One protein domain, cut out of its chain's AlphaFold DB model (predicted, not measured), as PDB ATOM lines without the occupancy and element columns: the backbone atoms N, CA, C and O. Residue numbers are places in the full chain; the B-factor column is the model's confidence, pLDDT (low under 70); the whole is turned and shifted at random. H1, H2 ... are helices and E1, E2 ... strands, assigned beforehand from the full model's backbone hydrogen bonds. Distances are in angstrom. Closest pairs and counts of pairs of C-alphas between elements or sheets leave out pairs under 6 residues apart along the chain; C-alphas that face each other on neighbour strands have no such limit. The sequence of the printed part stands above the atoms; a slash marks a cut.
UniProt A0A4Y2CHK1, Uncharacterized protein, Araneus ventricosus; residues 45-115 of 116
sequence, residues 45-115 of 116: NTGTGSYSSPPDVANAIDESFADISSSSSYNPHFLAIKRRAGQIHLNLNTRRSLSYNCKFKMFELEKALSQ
ATOM      1  N   ASN A  45       8.303 -15.434 -66.313       80.12
ATOM      2  CA  ASN A  45       9.745 -15.458 -66.528       80.12
ATOM      3  C   ASN A  45      10.443 -15.070 -65.226       80.12
ATOM      4  O   ASN A  45      10.283 -13.954 -64.734       80.12
ATOM      5  N   THR A  46      11.221 -15.992 -64.685       72.44
ATOM      6  CA  THR A  46      12.127 -15.761 -63.559       72.44
ATOM      7  C   THR A  46      13.571 -15.772 -64.061       72.44
ATOM      8  O   THR A  46      13.844 -16.230 -65.170       72.44
ATOM      9  N   GLY A  47      14.523 -15.301 -63.248       71.62
ATOM     10  CA  GLY A  47      15.952 -15.355 -63.591       71.62
ATOM     11  C   GLY A  47      16.495 -16.775 -63.822       71.62
ATOM     12  O   GLY A  47      17.582 -16.922 -64.374       71.62
ATOM     13  N   THR A  48      15.746 -17.809 -63.428       73.06
ATOM     14  CA  THR A  48      16.100 -19.228 -63.565       73.06
ATOM     15  C   THR A  48      15.351 -19.948 -64.694       73.06
ATOM     16  O   THR A  48      15.709 -21.078 -65.018       73.06
ATOM     17  N   GLY A  49      14.358 -19.313 -65.335       78.06
ATOM     18  CA  GLY A  49      13.609 -19.899 -66.452       78.06
ATOM     19  C   GLY A  49      12.178 -19.371 -66.618       78.06
ATOM     20  O   GLY A  49      11.723 -18.497 -65.877       78.06
ATOM     21  N   SER A  50      11.468 -19.919 -67.607       82.88
ATOM     22  CA  SER A  50      10.076 -19.586 -67.941       82.88
ATOM     23  C   SER A  50       9.122 -20.707 -67.517       82.88
ATOM     24  O   SER A  50       9.294 -21.848 -67.941       82.88
ATOM     25  N   TYR A  51       8.084 -20.382 -66.745       83.25
ATOM     26  CA  TYR A  51       7.073 -21.328 -66.263       83.25
ATOM     27  C   TYR A  51       5.725 -21.059 -66.920       83.25
ATOM     28  O   TYR A  51       5.237 -19.931 -66.891       83.25
ATOM     29  N   SER A  52       5.117 -22.087 -67.509       80.69
ATOM     30  CA  SER A  52       3.834 -21.986 -68.222       80.69
ATOM     31  C   SER A  52       2.775 -22.972 -67.727       80.69
ATOM     32  O   SER A  52       1.597 -22.814 -68.053       80.69
ATOM     33  N   SER A  53       3.166 -23.979 -66.936       85.94
ATOM     34  CA  SER A  53       2.217 -24.909 -66.336       85.94
ATOM     35  C   SER A  53       1.584 -24.284 -65.081       85.94
ATOM     36  O   SER A  53       2.271 -23.575 -64.341       85.94
ATOM     37  N   PRO A  54       0.290 -24.523 -64.798       82.94
ATOM     38  CA  PRO A  54      -0.366 -23.924 -63.635       82.94
ATOM     39  C   PRO A  54       0.291 -24.277 -62.285       82.94
ATOM     40  O   PRO A  54       0.434 -23.370 -61.466       82.94
ATOM     41  N   PRO A  55       0.725 -25.534 -62.033       87.81
ATOM     42  CA  PRO A  55       1.476 -25.868 -60.823       87.81
ATOM     43  C   PRO A  55       2.806 -25.119 -60.720       87.81
ATOM     44  O   PRO A  55       3.112 -24.577 -59.664       87.81
ATOM     45  N   ASP A  56       3.564 -25.030 -61.814       86.62
ATOM     46  CA  ASP A  56       4.879 -24.379 -61.793       86.62
ATOM     47  C   ASP A  56       4.750 -22.866 -61.597       86.62
ATOM     48  O   ASP A  56       5.514 -22.263 -60.850       86.62
ATOM     49  N   VAL A  57       3.737 -22.251 -62.214       86.88
ATOM     50  CA  VAL A  57       3.389 -20.839 -62.010       86.88
ATOM     51  C   VAL A  57       3.001 -20.582 -60.552       86.88
ATOM     52  O   VAL A  57       3.456 -19.600 -59.969       86.88
ATOM     53  N   ALA A  58       2.196 -21.457 -59.942       88.56
ATOM     54  CA  ALA A  58       1.822 -21.334 -58.534       88.56
ATOM     55  C   ALA A  58       3.036 -21.472 -57.602       88.56
ATOM     56  O   ALA A  58       3.194 -20.654 -56.697       88.56
ATOM     57  N   ASN A  59       3.914 -22.443 -57.860       89.88
ATOM     58  CA  ASN A  59       5.136 -22.646 -57.082       89.88
ATOM     59  C   ASN A  59       6.099 -21.459 -57.219       89.88
ATOM     60  O   ASN A  59       6.599 -20.970 -56.215       89.88
ATOM     61  N   ALA A  60       6.303 -20.931 -58.430       87.81
ATOM     62  CA  ALA A  60       7.159 -19.763 -58.646       87.81
ATOM     63  C   ALA A  60       6.639 -18.513 -57.912       87.81
ATOM     64  O   ALA A  60       7.420 -17.702 -57.410       87.81
ATOM     65  N   ILE A  61       5.313 -18.352 -57.835       86.94
ATOM     66  CA  ILE A  61       4.686 -17.295 -57.037       86.94
ATOM     67  C   ILE A  61       4.935 -17.536 -55.540       86.94
ATOM     68  O   ILE A  61       5.339 -16.604 -54.848       86.94
ATOM     69  N   ASP A  62       4.716 -18.758 -55.049       89.56
ATOM     70  CA  ASP A  62       4.920 -19.125 -53.641       89.56
ATOM     71  C   ASP A  62       6.373 -18.921 -53.192       89.56
ATOM     72  O   ASP A  62       6.619 -18.249 -52.192       89.56
ATOM     73  N   GLU A  63       7.342 -19.388 -53.980       89.38
ATOM     74  CA  GLU A  63       8.773 -19.212 -53.715       89.38
ATOM     75  C   GLU A  63       9.162 -17.731 -53.648       89.38
ATOM     76  O   GLU A  63       9.847 -17.307 -52.716       89.38
ATOM     77  N   SER A  64       8.671 -16.918 -54.589       87.88
ATOM     78  CA  SER A  64       8.900 -15.467 -54.586       87.88
ATOM     79  C   SER A  64       8.324 -14.806 -53.330       87.88
ATOM     80  O   SER A  64       8.987 -14.000 -52.671       87.88
ATOM     81  N   PHE A  65       7.108 -15.188 -52.927       88.38
ATOM     82  CA  PHE A  65       6.516 -14.700 -51.683       88.38
ATOM     83  C   PHE A  65       7.294 -15.150 -50.451       88.38
ATOM     84  O   PHE A  65       7.456 -14.344 -49.531       88.38
ATOM     85  N   ALA A  66       7.764 -16.395 -50.412       88.25
ATOM     86  CA  ALA A  66       8.551 -16.928 -49.310       88.25
ATOM     87  C   ALA A  66       9.875 -16.171 -49.153       88.25
ATOM     88  O   ALA A  66      10.233 -15.807 -48.031       88.25
ATOM     89  N   ASP A  67      10.554 -15.861 -50.259       86.75
ATOM     90  CA  ASP A  67      11.817 -15.121 -50.263       86.75
ATOM     91  C   ASP A  67      11.633 -13.666 -49.798       86.75
ATOM     92  O   ASP A  67      12.272 -13.209 -48.841       86.75
ATOM     93  N   ILE A  68      10.663 -12.952 -50.378       85.56
ATOM     94  CA  ILE A  68      10.347 -11.562 -50.004       85.56
ATOM     95  C   ILE A  68       9.828 -11.480 -48.561       85.56
ATOM     96  O   ILE A  68      10.118 -10.523 -47.840       85.56
ATOM     97  N   SER A  69       9.069 -12.485 -48.116       82.69
ATOM     98  CA  SER A  69       8.486 -12.530 -46.767       82.69
ATOM     99  C   SER A  69       9.391 -13.177 -45.722       82.69
ATOM    100  O   SER A  69       8.999 -13.299 -44.548       82.69
ATOM    101  N   SER A  70      10.590 -13.596 -46.126       84.50
ATOM    102  CA  SER A  70      11.572 -14.187 -45.235       84.50
ATOM    103  C   SER A  70      12.024 -13.165 -44.194       84.50
ATOM    104  O   SER A  70      12.058 -11.952 -44.418       84.50
ATOM    105  N   SER A  71      12.383 -13.642 -43.003       77.75
ATOM    106  CA  SER A  71      12.884 -12.749 -41.956       77.75
ATOM    107  C   SER A  71      14.185 -12.042 -42.347       77.75
ATOM    108  O   SER A  71      14.466 -10.979 -41.806       77.75
ATOM    109  N   SER A  72      14.958 -12.614 -43.271       81.44
ATOM    110  CA  SER A  72      16.178 -12.022 -43.832       81.44
ATOM    111  C   SER A  72      15.914 -10.782 -44.687       81.44
ATOM    112  O   SER A  72      16.782  -9.918 -44.760       81.44
ATOM    113  N   SER A  73      14.722 -10.659 -45.274       81.25
ATOM    114  CA  SER A  73      14.348  -9.553 -46.166       81.25
ATOM    115  C   SER A  73      13.818  -8.317 -45.427       81.25
ATOM    116  O   SER A  73      13.582  -7.274 -46.035       81.25
ATOM    117  N   TYR A  74      13.641  -8.395 -44.105       84.75
ATOM    118  CA  TYR A  74      13.100  -7.301 -43.301       84.75
ATOM    119  C   TYR A  74      14.154  -6.626 -42.421       84.75
ATOM    120  O   TYR A  74      14.965  -7.278 -41.766       84.75
ATOM    121  N   ASN A  75      14.055  -5.300 -42.292       86.75
ATOM    122  CA  ASN A  75      14.807  -4.547 -41.288       86.75
ATOM    123  C   ASN A  75      14.512  -5.093 -39.865       86.75
ATOM    124  O   ASN A  75      13.337  -5.309 -39.533       86.75
ATOM    125  N   PRO A  76      15.533  -5.243 -38.993       87.12
ATOM    126  CA  PRO A  76      15.385  -5.613 -37.583       87.12
ATOM    127  C   PRO A  76      14.232  -4.933 -36.833       87.12
ATOM    128  O   PRO A  76      13.542  -5.575 -36.037       87.12
ATOM    129  N   HIS A  77      13.975  -3.651 -37.104       85.50
ATOM    130  CA  HIS A  77      12.883  -2.913 -36.475       85.50
ATOM    131  C   HIS A  77      11.500  -3.487 -36.837       85.50
ATOM    132  O   HIS A  77      10.651  -3.675 -35.962       85.50
ATOM    133  N   PHE A  78      11.268  -3.813 -38.112       85.69
ATOM    134  CA  PHE A  78      10.019  -4.443 -38.545       85.69
ATOM    135  C   PHE A  78       9.887  -5.866 -37.992       85.69
ATOM    136  O   PHE A  78       8.807  -6.248 -37.547       85.69
ATOM    137  N   LEU A  79      10.984  -6.630 -37.928       89.19
ATOM    138  CA  LEU A  79      10.982  -7.968 -37.324       89.19
ATOM    139  C   LEU A  79      10.546  -7.945 -35.858       89.19
ATOM    140  O   LEU A  79       9.772  -8.806 -35.437       89.19
ATOM    141  N   ALA A  80      11.012  -6.963 -35.084       89.69
ATOM    142  CA  ALA A  80      10.605  -6.798 -33.692       89.69
ATOM    143  C   ALA A  80       9.092  -6.542 -33.570       89.69
ATOM    144  O   ALA A  80       8.425  -7.169 -32.744       89.69
ATOM    145  N   ILE A  81       8.534  -5.686 -34.436       87.31
ATOM    146  CA  ILE A  81       7.085  -5.430 -34.503       87.31
ATOM    147  C   ILE A  81       6.326  -6.701 -34.899       87.31
ATOM    148  O   ILE A  81       5.385  -7.082 -34.204       87.31
ATOM    149  N   LYS A  82       6.758  -7.393 -35.962       87.69
ATOM    150  CA  LYS A  82       6.134  -8.631 -36.461       87.69
ATOM    151  C   LYS A  82       6.104  -9.720 -35.389       87.69
ATOM    152  O   LYS A  82       5.060 -10.328 -35.178       87.69
ATOM    153  N   ARG A  83       7.210  -9.937 -34.664       90.44
ATOM    154  CA  ARG A  83       7.276 -10.905 -33.551       90.44
ATOM    155  C   ARG A  83       6.315 -10.540 -32.427       90.44
ATOM    156  O   ARG A  83       5.577 -11.403 -31.965       90.44
ATOM    157  N   ARG A  84       6.288  -9.268 -32.019       89.88
ATOM    158  CA  ARG A  84       5.376  -8.790 -30.972       89.88
ATOM    159  C   ARG A  84       3.912  -8.958 -31.377       89.88
ATOM    160  O   ARG A  84       3.107  -9.385 -30.560       89.88
ATOM    161  N   ALA A  85       3.576  -8.645 -32.627       87.12
ATOM    162  CA  ALA A  85       2.226  -8.816 -33.158       87.12
ATOM    163  C   ALA A  85       1.832 -10.300 -33.258       87.12
ATOM    164  O   ALA A  85       0.732 -10.661 -32.857       87.12
ATOM    165  N   GLY A  86       2.737 -11.171 -33.714       85.75
ATOM    166  CA  GLY A  86       2.488 -12.612 -33.847       85.75
ATOM    167  C   GLY A  86       2.311 -13.360 -32.520       85.75
ATOM    168  O   GLY A  86       1.736 -14.442 -32.504       85.75
ATOM    169  N   GLN A  87       2.764 -12.789 -31.401       88.38
ATOM    170  CA  GLN A  87       2.516 -13.330 -30.059       88.38
ATOM    171  C   GLN A  87       1.090 -13.060 -29.551       88.38
ATOM    172  O   GLN A  87       0.670 -13.653 -28.557       88.38
ATOM    173  N   ILE A  88       0.338 -12.166 -30.202       87.00
ATOM    174  CA  ILE A  88      -1.037 -11.855 -29.815       87.00
ATOM    175  C   ILE A  88      -1.937 -13.004 -30.271       87.00
ATOM    176  O   ILE A  88      -2.169 -13.201 -31.462       87.00
ATOM    177  N   HIS A  89      -2.471 -13.763 -29.315       85.06
ATOM    178  CA  HIS A  89      -3.397 -14.846 -29.617       85.06
ATOM    179  C   HIS A  89      -4.764 -14.289 -30.042       85.06
ATOM    180  O   HIS A  89      -5.425 -13.581 -29.277       85.06
ATOM    181  N   LEU A  90      -5.202 -14.621 -31.258       82.69
ATOM    182  CA  LEU A  90      -6.532 -14.272 -31.752       82.69
ATOM    183  C   LEU A  90      -7.547 -15.315 -31.281       82.69
ATOM    184  O   LEU A  90      -7.434 -16.496 -31.600       82.69
ATOM    185  N   ASN A  91      -8.577 -14.877 -30.554       85.44
ATOM    186  CA  ASN A  91      -9.699 -15.748 -30.217       85.44
ATOM    187  C   ASN A  91     -10.619 -15.904 -31.436       85.44
ATOM    188  O   ASN A  91     -11.508 -15.081 -31.654       85.44
ATOM    189  N   LEU A  92     -10.413 -16.971 -32.209       83.25
ATOM    190  CA  LEU A  92     -11.224 -17.292 -33.392       83.25
ATOM    191  C   LEU A  92     -12.612 -17.861 -33.045       83.25
ATOM    192  O   LEU A  92     -13.478 -17.928 -33.908       83.25
ATOM    193  N   ASN A  93     -12.852 -18.223 -31.780       88.75
ATOM    194  CA  ASN A  93     -14.118 -18.790 -31.298       88.75
ATOM    195  C   ASN A  93     -15.086 -17.727 -30.749       88.75
ATOM    196  O   ASN A  93     -16.053 -18.038 -30.050       88.75
ATOM    197  N   THR A  94     -14.835 -16.451 -31.033       86.94
ATOM    198  CA  THR A  94     -15.716 -15.358 -30.624       86.94
ATOM    199  C   THR A  94     -16.900 -15.205 -31.580       86.94
ATOM    200  O   THR A  94     -16.744 -15.223 -32.795       86.94
ATOM    201  N   ARG A  95     -18.104 -14.980 -31.038       90.25
ATOM    202  CA  ARG A  95     -19.279 -14.554 -31.831       90.25
ATOM    203  C   ARG A  95     -19.332 -13.040 -32.049       90.25
ATOM    204  O   ARG A  95     -20.248 -12.538 -32.693       90.25
ATOM    205  N   ARG A  96     -18.391 -12.294 -31.463       88.56
ATOM    206  CA  ARG A  96     -18.306 -10.838 -31.616       88.56
ATOM    207  C   ARG A  96     -17.596 -10.514 -32.923       88.56
ATOM    208  O   ARG A  96     -16.514 -11.035 -33.171       88.56
ATOM    209  N   SER A  97     -18.167  -9.602 -33.705       84.62
ATOM    210  CA  SER A  97     -17.463  -9.002 -34.837       84.62
ATOM    211  C   SER A  97     -16.384  -8.062 -34.300       84.62
ATOM    212  O   SER A  97     -16.691  -7.020 -33.718       84.62
ATOM    213  N   LEU A  98     -15.124  -8.475 -34.417       82.69
ATOM    214  CA  LEU A  98     -13.960  -7.680 -34.035       82.69
ATOM    215  C   LEU A  98     -13.250  -7.210 -35.303       82.69
ATOM    216  O   LEU A  98     -13.107  -7.969 -36.258       82.69
ATOM    217  N   SER A  99     -12.787  -5.961 -35.303       81.38
ATOM    218  CA  SER A  99     -11.944  -5.466 -36.390       81.38
ATOM    219  C   SER A  99     -10.592  -6.171 -36.353       81.38
ATOM    220  O   SER A  99      -9.950  -6.204 -35.303       81.38
ATOM    221  N   TYR A 100     -10.152  -6.696 -37.499       72.69
ATOM    222  CA  TYR A 100      -8.826  -7.301 -37.639       72.69
ATOM    223  C   TYR A 100      -7.712  -6.263 -37.432       72.69
ATOM    224  O   TYR A 100      -6.739  -6.515 -36.729       72.69
ATOM    225  N   ASN A 101      -7.902  -5.060 -37.986       79.06
ATOM    226  CA  ASN A 101      -6.963  -3.950 -37.853       79.06
ATOM    227  C   ASN A 101      -7.435  -2.964 -36.774       79.06
ATOM    228  O   ASN A 101      -8.607  -2.577 -36.736       79.06
ATOM    229  N   CYS A 102      -6.519  -2.515 -35.916       79.62
ATOM    230  CA  CYS A 102      -6.753  -1.366 -35.044       79.62
ATOM    231  C   CYS A 102      -6.613  -0.048 -35.823       79.62
ATOM    232  O   CYS A 102      -5.957   0.003 -36.863       79.62
ATOM    233  N   LYS A 103      -7.222   1.033 -35.316       86.69
ATOM    234  CA  LYS A 103      -7.042   2.368 -35.906       86.69
ATOM    235  C   LYS A 103      -5.569   2.772 -35.836       86.69
ATOM    236  O   LYS A 103      -4.943   2.610 -34.788       86.69
ATOM    237  N   PHE A 104      -5.074   3.330 -36.934       84.00
ATOM    238  CA  PHE A 104      -3.747   3.927 -37.020       84.00
ATOM    239  C   PHE A 104      -3.605   5.060 -35.995       84.00
ATOM    240  O   PHE A 104      -4.513   5.884 -35.844       84.00
ATOM    241  N   LYS A 105      -2.501   5.079 -35.249       89.00
ATOM    242  CA  LYS A 105      -2.239   6.054 -34.181       89.00
ATOM    243  C   LYS A 105      -1.413   7.224 -34.709       89.00
ATOM    244  O   LYS A 105      -0.594   7.057 -35.603       89.00
ATOM    245  N   MET A 106      -1.567   8.404 -34.100       92.50
ATOM    246  CA  MET A 106      -0.857   9.616 -34.541       92.50
ATOM    247  C   MET A 106       0.671   9.436 -34.573       92.50
ATOM    248  O   MET A 106       1.303   9.798 -35.555       92.50
ATOM    249  N   PHE A 107       1.264   8.779 -33.570       88.06
ATOM    250  CA  PHE A 107       2.713   8.536 -33.568       88.06
ATOM    251  C   PHE A 107       3.174   7.612 -34.712       88.06
ATOM    252  O   PHE A 107       4.325   7.681 -35.134       88.06
ATOM    253  N   GLU A 108       2.308   6.713 -35.201       87.69
ATOM    254  CA  GLU A 108       2.624   5.853 -36.348       87.69
ATOM    255  C   GLU A 108       2.671   6.696 -37.630       87.69
ATOM    256  O   GLU A 108       3.547   6.476 -38.466       87.69
ATOM    257  N   LEU A 109       1.793   7.705 -37.740       89.19
ATOM    258  CA  LEU A 109       1.788   8.679 -38.836       89.19
ATOM    259  C   LEU A 109       3.043   9.546 -38.825       89.19
ATOM    260  O   LEU A 109       3.749   9.624 -39.826       89.19
ATOM    261  N   GLU A 110       3.344  10.164 -37.685       92.81
ATOM    262  CA  GLU A 110       4.527  11.014 -37.512       92.81
ATOM    263  C   GLU A 110       5.818  10.245 -37.817       92.81
ATOM    264  O   GLU A 110       6.729  10.754 -38.474       92.81
ATOM    265  N   LYS A 111       5.887   8.975 -37.403       85.25
ATOM    266  CA  LYS A 111       7.017   8.098 -37.715       85.25
ATOM    267  C   LYS A 111       7.130   7.780 -39.206       85.25
ATOM    268  O   LYS A 111       8.238   7.766 -39.726       85.25
ATOM    269  N   ALA A 112       6.018   7.520 -39.890       85.06
ATOM    270  CA  ALA A 112       6.032   7.255 -41.328       85.06
ATOM    271  C   ALA A 112       6.492   8.483 -42.133       85.06
ATOM    272  O   ALA A 112       7.206   8.333 -43.118       85.06
ATOM    273  N   LEU A 113       6.128   9.689 -41.687       89.69
ATOM    274  CA  LEU A 113       6.487  10.950 -42.348       89.69
ATOM    275  C   LEU A 113       7.915  11.430 -42.040       89.69
ATOM    276  O   LEU A 113       8.500  12.165 -42.828       89.69
ATOM    277  N   SER A 114       8.494  11.022 -40.911       85.56
ATOM    278  CA  SER A 114       9.869  11.387 -40.524       85.56
ATOM    279  C   SER A 114      10.954  10.502 -41.146       85.56
ATOM    280  O   SER A 114      12.135  10.766 -40.950       85.56
ATOM    281  N   GLN A 115      10.573   9.456 -41.887       63.53
ATOM    282  CA  GLN A 115      11.494   8.559 -42.599       63.53
ATOM    283  C   GLN A 115      11.720   8.959 -44.071       63.53
ATOM    284  O   GLN A 115      12.173   8.128 -44.857       63.53
TER     285      GLN A 115
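AT A GLANCE: This is residues 45 to 115 of the 116 residues of an uncharacterized protein of Araneus ventricosus (UniProt A0A4Y2CHK1). What shape do these coordinates draw? Three separate helices are strung along an open, winding chain with no shared core: a small turn with E1 beside the start of H1 at one end, then H2, then a long loop, residues 87 to 105, that runs out and folds back before H3. What is it made of? The printed part has 71 residues, in the order E1, H1, H2, H3, and is mostly helix. How spread out is it? It is extended, with a radius of gyration of the C-alphas of 18.2 A, and flat, spanning 45 by 40 by 19 A.

HOW THE PARTS SIT: What stands beside E1, residues 49 to 51? Residues 45 to 46 pair with its residues 49 to 50, antiparallel, but it pairs with no named strand. Its closest C-alphas to H1, residues 54 to 68, are those of Tyr 51 and Val 57, 5.6 A apart. Do the helices meet? H2, residues 76 to 86, is apart from H1, and H3, residues 106 to 113, is apart from both. Are their backbones well formed? In H1, H2 and H3 every O i to N i+4 pair is within hydrogen-bond range.

IN THESE COORDINATES: Where do the elements begin and end? E1 begins at C-alpha 49, (13.609, -19.899, -66.452), and H3 ends at C-alpha 113, (6.487, 10.950, -42.348). How long are they? From first to last C-alpha E1 measures 6.7 A, H1 21.3 A, H2 15.1 A and H3 10.8 A.

THE WHOLE: How far does it reach? The two C-alphas farthest apart, those of Gly 49 and Arg 96, are 48.1 A apart. How are the elements linked? The printed part has no cut; E1 to H1 is a tight link, H1 to H2 short, and H2 to H3 long, with 19 residues. Where is confidence low? Residue 115 is under 70, and the mean pLDDT of the printed part is 84.9.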